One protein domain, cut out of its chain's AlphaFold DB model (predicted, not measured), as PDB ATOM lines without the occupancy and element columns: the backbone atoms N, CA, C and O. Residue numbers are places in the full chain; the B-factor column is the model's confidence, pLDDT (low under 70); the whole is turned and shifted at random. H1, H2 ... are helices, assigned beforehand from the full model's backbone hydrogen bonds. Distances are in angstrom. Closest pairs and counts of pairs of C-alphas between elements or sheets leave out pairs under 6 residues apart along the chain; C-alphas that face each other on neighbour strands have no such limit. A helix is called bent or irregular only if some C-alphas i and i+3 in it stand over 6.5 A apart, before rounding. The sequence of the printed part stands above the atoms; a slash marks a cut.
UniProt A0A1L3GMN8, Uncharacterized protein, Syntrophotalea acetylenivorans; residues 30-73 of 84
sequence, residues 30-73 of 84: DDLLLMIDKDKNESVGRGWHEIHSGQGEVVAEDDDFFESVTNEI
ATOM      1  N   ASP A  30      -0.366 -41.165  60.652       94.81
ATOM      2  CA  ASP A  30      -0.795 -41.319  59.260       94.81
ATOM      3  C   ASP A  30      -0.052 -40.341  58.331       94.81
ATOM      4  O   ASP A  30       0.448 -40.746  57.277       94.81
ATOM      5  N   ASP A  31       0.119 -39.087  58.755       94.62
ATOM      6  CA  ASP A  31       0.898 -38.084  58.020       94.62
ATOM      7  C   ASP A  31       2.367 -38.498  57.861       94.62
ATOM      8  O   ASP A  31       2.932 -38.405  56.767       94.62
ATOM      9  N   LEU A  32       2.997 -39.010  58.926       94.06
ATOM     10  CA  LEU A  32       4.375 -39.504  58.866       94.06
ATOM     11  C   LEU A  32       4.516 -40.678  57.894       94.06
ATOM     12  O   LEU A  32       5.486 -40.737  57.134       94.06
ATOM     13  N   LEU A  33       3.555 -41.603  57.884       92.38
ATOM     14  CA  LEU A  33       3.551 -42.725  56.947       92.38
ATOM     15  C   LEU A  33       3.400 -42.247  55.498       92.38
ATOM     16  O   LEU A  33       4.105 -42.745  54.617       92.38
ATOM     17  N   LEU A  34       2.546 -41.250  55.254       93.69
ATOM     18  CA  LEU A  34       2.379 -40.649  53.933       93.69
ATOM     19  C   LEU A  34       3.661 -39.948  53.457       93.69
ATOM     20  O   LEU A  34       4.042 -40.084  52.292       93.69
ATOM     21  N   MET A  35       4.348 -39.228  54.347       92.12
ATOM     22  CA  MET A  35       5.632 -38.590  54.041       92.12
ATOM     23  C   MET A  35       6.703 -39.622  53.672       92.12
ATOM     24  O   MET A  35       7.390 -39.449  52.667       92.12
ATOM     25  N   ILE A  36       6.803 -40.721  54.426       87.94
ATOM     26  CA  ILE A  36       7.755 -41.808  54.141       87.94
ATOM     27  C   ILE A  36       7.475 -42.440  52.773       87.94
ATOM     28  O   ILE A  36       8.411 -42.694  52.008       87.94
ATOM     29  N   ASP A  37       6.207 -42.696  52.441       85.88
ATOM     30  CA  ASP A  37       5.857 -43.283  51.145       85.88
ATOM     31  C   ASP A  37       6.157 -42.324  49.987       85.88
ATOM     32  O   ASP A  37       6.708 -42.727  48.957       85.88
ATOM     33  N   LYS A  38       5.886 -41.029  50.176       87.38
ATOM     34  CA  LYS A  38       6.232 -39.995  49.202       87.38
ATOM     35  C   LYS A  38       7.742 -39.928  48.964       87.38
ATOM     36  O   LYS A  38       8.162 -39.998  47.812       87.38
ATOM     37  N   ASP A  39       8.548 -39.877  50.021       86.25
ATOM     38  CA  ASP A  39      10.011 -39.833  49.919       86.25
ATOM     39  C   ASP A  39      10.574 -41.081  49.230       86.25
ATOM     40  O   ASP A  39      11.472 -40.989  48.387       86.25
ATOM     41  N   LYS A  40      10.014 -42.258  49.532       80.38
ATOM     42  CA  LYS A  40      10.373 -43.512  48.863       80.38
ATOM     43  C   LYS A  40      10.070 -43.445  47.365       80.38
ATOM     44  O   LYS A  40      10.933 -43.788  46.554       80.38
ATOM     45  N   ASN A  41       8.875 -42.993  46.994       79.38
ATOM     46  CA  ASN A  41       8.466 -42.874  45.596       79.38
ATOM     47  C   ASN A  41       9.308 -41.834  44.846       79.38
ATOM     48  O   ASN A  41       9.721 -42.080  43.713       79.38
ATOM     49  N   GLU A  42       9.636 -40.712  45.486       87.12
ATOM     50  CA  GLU A  42      10.545 -39.714  44.927       87.12
ATOM     51  C   GLU A  42      11.963 -40.263  44.749       87.12
ATOM     52  O   GLU A  42      12.578 -40.027  43.712       87.12
ATOM     53  N   SER A  43      12.488 -41.026  45.712       80.12
ATOM     54  CA  SER A  43      13.819 -41.633  45.599       80.12
ATOM     55  C   SER A  43      13.890 -42.645  44.456       80.12
ATOM     56  O   SER A  43      14.864 -42.646  43.704       80.12
ATOM     57  N   VAL A  44      12.864 -43.487  44.299       78.62
ATOM     58  CA  VAL A  44      12.785 -44.447  43.186       78.62
ATOM     59  C   VAL A  44      12.635 -43.709  41.855       78.62
ATOM     60  O   VAL A  44      13.313 -44.047  40.887       78.62
ATOM     61  N   GLY A  45      11.793 -42.674  41.807       77.69
ATOM     62  CA  GLY A  45      11.594 -41.850  40.615       77.69
ATOM     63  C   GLY A  45      12.864 -41.118  40.177       77.69
ATOM     64  O   GLY A  45      13.177 -41.108  38.987       77.69
ATOM     65  N   ARG A  46      13.626 -40.557  41.128       80.81
ATOM     66  CA  ARG A  46      14.932 -39.935  40.862       80.81
ATOM     67  C   ARG A  46      15.935 -40.951  40.321       80.81
ATOM     68  O   ARG A  46      16.490 -40.713  39.256       80.81
ATOM     69  N   GLY A  47      16.079 -42.106  40.974       80.25
ATOM     70  CA  GLY A  47      16.989 -43.158  40.507       80.25
ATOM     71  C   GLY A  47      16.639 -43.670  39.105       80.25
ATOM     72  O   GLY A  47      17.518 -43.830  38.262       80.25
ATOM     73  N   TRP A  48      15.347 -43.854  38.810       83.19
ATOM     74  CA  TRP A  48      14.893 -44.206  37.461       83.19
ATOM     75  C   TRP A  48      15.240 -43.116  36.441       83.19
ATOM     76  O   TRP A  48      15.763 -43.415  35.367       83.19
ATOM     77  N   HIS A  49      14.981 -41.846  36.765       82.56
ATOM     78  CA  HIS A  49      15.315 -40.734  35.880       82.56
ATOM     79  C   HIS A  49      16.816 -40.669  35.581       82.56
ATOM     80  O   HIS A  49      17.175 -40.568  34.415       82.56
ATOM     81  N   GLU A  50      17.671 -40.776  36.598       85.12
ATOM     82  CA  GLU A  50      19.133 -40.705  36.470       85.12
ATOM     83  C   GLU A  50      19.696 -41.809  35.566       85.12
ATOM     84  O   GLU A  50      20.496 -41.521  34.671       85.12
ATOM     85  N   ILE A  51      19.239 -43.056  35.736       83.94
ATOM     86  CA  ILE A  51      19.653 -44.189  34.891       83.94
ATOM     87  C   ILE A  51      19.235 -43.956  33.433       83.94
ATOM     88  O   ILE A  51      20.014 -44.188  32.509       83.94
ATOM     89  N   HIS A  52      18.007 -43.481  33.206       81.12
ATOM     90  CA  HIS A  52      17.465 -43.321  31.855       81.12
ATOM     91  C   HIS A  52      17.902 -42.033  31.145       81.12
ATOM     92  O   HIS A  52      17.858 -41.979  29.916       81.12
ATOM     93  N   SER A  53      18.320 -41.005  31.884       85.88
ATOM     94  CA  SER A  53      18.847 -39.753  31.332       85.88
ATOM     95  C   SER A  53      20.357 -39.802  31.070       85.88
ATOM     96  O   SER A  53      20.889 -38.883  30.448       85.88
ATOM     97  N   GLY A  54      21.047 -40.855  31.530       79.69
ATOM     98  CA  GLY A  54      22.507 -40.963  31.483       79.69
ATOM     99  C   GLY A  54      23.217 -40.043  32.483       79.69
ATOM    100  O   GLY A  54      24.415 -39.807  32.348       79.69
ATOM    101  N   GLN A  55      22.483 -39.489  33.457       80.38
ATOM    102  CA  GLN A  55      23.046 -38.720  34.572       80.38
ATOM    103  C   GLN A  55      23.558 -39.626  35.699       80.38
ATOM    104  O   GLN A  55      24.367 -39.180  36.509       80.38
ATOM    105  N   GLY A  56      23.083 -40.872  35.754       70.75
ATOM    106  CA  GLY A  56      23.582 -41.919  36.637       70.75
ATOM    107  C   GLY A  56      24.548 -42.854  35.912       70.75
ATOM    108  O   GLY A  56      24.361 -43.171  34.737       70.75
ATOM    109  N   GLU A  57      25.564 -43.318  36.631       78.38
ATOM    110  CA  GLU A  57      26.506 -44.332  36.165       78.38
ATOM    111  C   GLU A  57      26.136 -45.690  36.771       78.38
ATOM    112  O   GLU A  57      25.949 -45.818  37.982       78.38
ATOM    113  N   VAL A  58      25.993 -46.707  35.918       79.50
ATOM    114  CA  VAL A  58      25.793 -48.087  36.371       79.50
ATOM    115  C   VAL A  58      27.166 -48.699  36.598       79.50
ATOM    116  O   VAL A  58      27.914 -48.910  35.647       79.50
ATOM    117  N   VAL A  59      27.465 -48.999  37.857       82.88
ATOM    118  CA  VAL A  59      28.685 -49.704  38.261       82.88
ATOM    119  C   VAL A  59      28.647 -51.118  37.676       82.88
ATOM    120  O   VAL A  59      27.694 -51.866  37.915       82.88
ATOM    121  N   ALA A  60      29.652 -51.467  36.875       84.81
ATOM    122  CA  ALA A  60      29.768 -52.799  36.289       84.81
ATOM    123  C   ALA A  60      30.149 -53.843  37.356       84.81
ATOM    124  O   ALA A  60      30.701 -53.503  38.397       84.81
ATOM    125  N   GLU A  61      29.887 -55.127  37.096       78.88
ATOM    126  CA  GLU A  61      30.254 -56.200  38.040       78.88
ATOM    127  C   GLU A  61      31.769 -56.283  38.292       78.88
ATOM    128  O   GLU A  61      32.183 -56.632  39.394       78.88
ATOM    129  N   ASP A  62      32.579 -55.919  37.294       84.50
ATOM    130  CA  ASP A  62      34.047 -55.930  37.362       84.50
ATOM    131  C   ASP A  62      34.647 -54.605  37.881       84.50
ATOM    132  O   ASP A  62      35.862 -54.405  37.820       84.50
ATOM    133  N   ASP A  63      33.811 -53.674  38.344       88.69
ATOM    134  CA  ASP A  63      34.232 -52.359  38.834       88.69
ATOM    135  C   ASP A  63      34.720 -52.430  40.295       88.69
ATOM    136  O   ASP A  63      34.187 -53.172  41.127       88.69
ATOM    137  N   ASP A  64      35.732 -51.629  40.630       89.56
ATOM    138  CA  ASP A  64      36.325 -51.556  41.963       89.56
ATOM    139  C   ASP A  64      35.653 -50.515  42.877       89.56
ATOM    140  O   ASP A  64      36.042 -50.375  44.042       89.56
ATOM    141  N   PHE A  65      34.608 -49.823  42.411       88.75
ATOM    142  CA  PHE A  65      33.901 -48.772  43.149       88.75
ATOM    143  C   PHE A  65      33.550 -49.158  44.598       88.75
ATOM    144  O   PHE A  65      33.917 -48.455  45.546       88.75
ATOM    145  N   PHE A  66      32.873 -50.293  44.814       88.88
ATOM    146  CA  PHE A  66      32.462 -50.710  46.163       88.88
ATOM    147  C   PHE A  66      33.649 -51.115  47.047       88.88
ATOM    148  O   PHE A  66      33.621 -50.890  48.264       88.88
ATOM    149  N   GLU A  67      34.703 -51.682  46.456       88.50
ATOM    150  CA  GLU A  67      35.941 -52.003  47.165       88.50
ATOM    151  C   GLU A  67      36.667 -50.717  47.587       88.50
ATOM    152  O   GLU A  67      37.082 -50.589  48.743       88.50
ATOM    153  N   SER A  68      36.739 -49.730  46.693       88.44
ATOM    154  CA  SER A  68      37.298 -48.400  46.943       88.44
ATOM    155  C   SER A  68      36.575 -47.682  48.088       88.44
ATOM    156  O   SER A  68      37.214 -47.295  49.072       88.44
ATOM    157  N   VAL A  69      35.238 -47.610  48.044       87.06
ATOM    158  CA  VAL A  69      34.412 -46.997  49.101       87.06
ATOM    159  C   VAL A  69      34.606 -47.710  50.441       87.06
ATOM    160  O   VAL A  69      34.816 -47.071  51.475       87.06
ATOM    161  N   THR A  70      34.592 -49.045  50.443       87.12
ATOM    162  CA  THR A  70      34.803 -49.842  51.660       87.12
ATOM    163  C   THR A  70      36.184 -49.580  52.261       87.12
ATOM    164  O   THR A  70      36.326 -49.434  53.480       87.12
ATOM    165  N   ASN A  71      37.212 -49.499  51.416       87.88
ATOM    166  CA  ASN A  71      38.574 -49.205  51.835       87.88
ATOM    167  C   ASN A  71      38.717 -47.773  52.365       87.88
ATOM    168  O   ASN A  71      39.442 -47.572  53.340       87.88
ATOM    169  N   GLU A  72      38.020 -46.791  51.792       84.81
ATOM    170  CA  GLU A  72      37.998 -45.421  52.314       84.81
ATOM    171  C   GLU A  72      37.344 -45.346  53.700       84.81
ATOM    172  O   GLU A  72      37.941 -44.792  54.625       84.81
ATOM    173  N   ILE A  73      36.164 -45.951  53.876       86.69
ATOM    174  CA  ILE A  73      35.453 -45.969  55.165       86.69
ATOM    175  C   ILE A  73      36.327 -46.616  56.248       86.69
ATOM    176  O   ILE A  73      36.456 -46.085  57.349       86.69
TER     177      ILE A  73
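Overview. This is residues 30 to 73 of the 84 residues of an uncharacterized protein of Syntrophotalea acetylenivorans (UniProt A0A1L3GMN8). One long straight helix, H1, and a short helix, H2, form the two unequal arms of a wide, open V, joined by a long loop and with no packing between them. The free part of H1, residues 30 to 45, sticks out on one side, and residues 59 to 73, which include H2, stick out on the other. The printed part has 44 residues with two named helices, H1 then H2, and no named strand; its class is all helix. It is extended, with a radius of gyration of the C-alphas of 15.2 A, and its C-alphas span 42 by 28 by 14 A, an outline that is only just flat.

Arrangement. H1, residues 30 to 53, is the longest helix, with 24 residues. A long link of 11 residues leads from it to H2, residues 65 to 73. H1 and H2 are apart, with no C-alpha of the one within 8 A of the other. In both H1 and H2 every O i to N i+4 pair is within hydrogen-bond range, and neither helix is bent.

Along the chain. H1 measures 34.2 A from its first to its last C-alpha, and z falls along it from C-alpha 30 at (-0.795, -41.319, 59.260) to C-alpha 53 at (18.847, -39.753, 31.332). H2 measures 12.4 A, and z rises along it from C-alpha 65 at (33.901, -48.772, 43.149) to C-alpha 73 at (35.453, -45.969, 55.165).

Size, cuts and confidence. The two C-alphas farthest apart are those of Asp 30 and Asp 62, at 43.7 A. The C-alphas of Asp 30 and Ile 73, the first and last printed residues, are 36.8 A apart. The printed part has no cut, and its link from H1 to H2 is long. The mean pLDDT of the printed part is 85.0, and no printed residue is under 70.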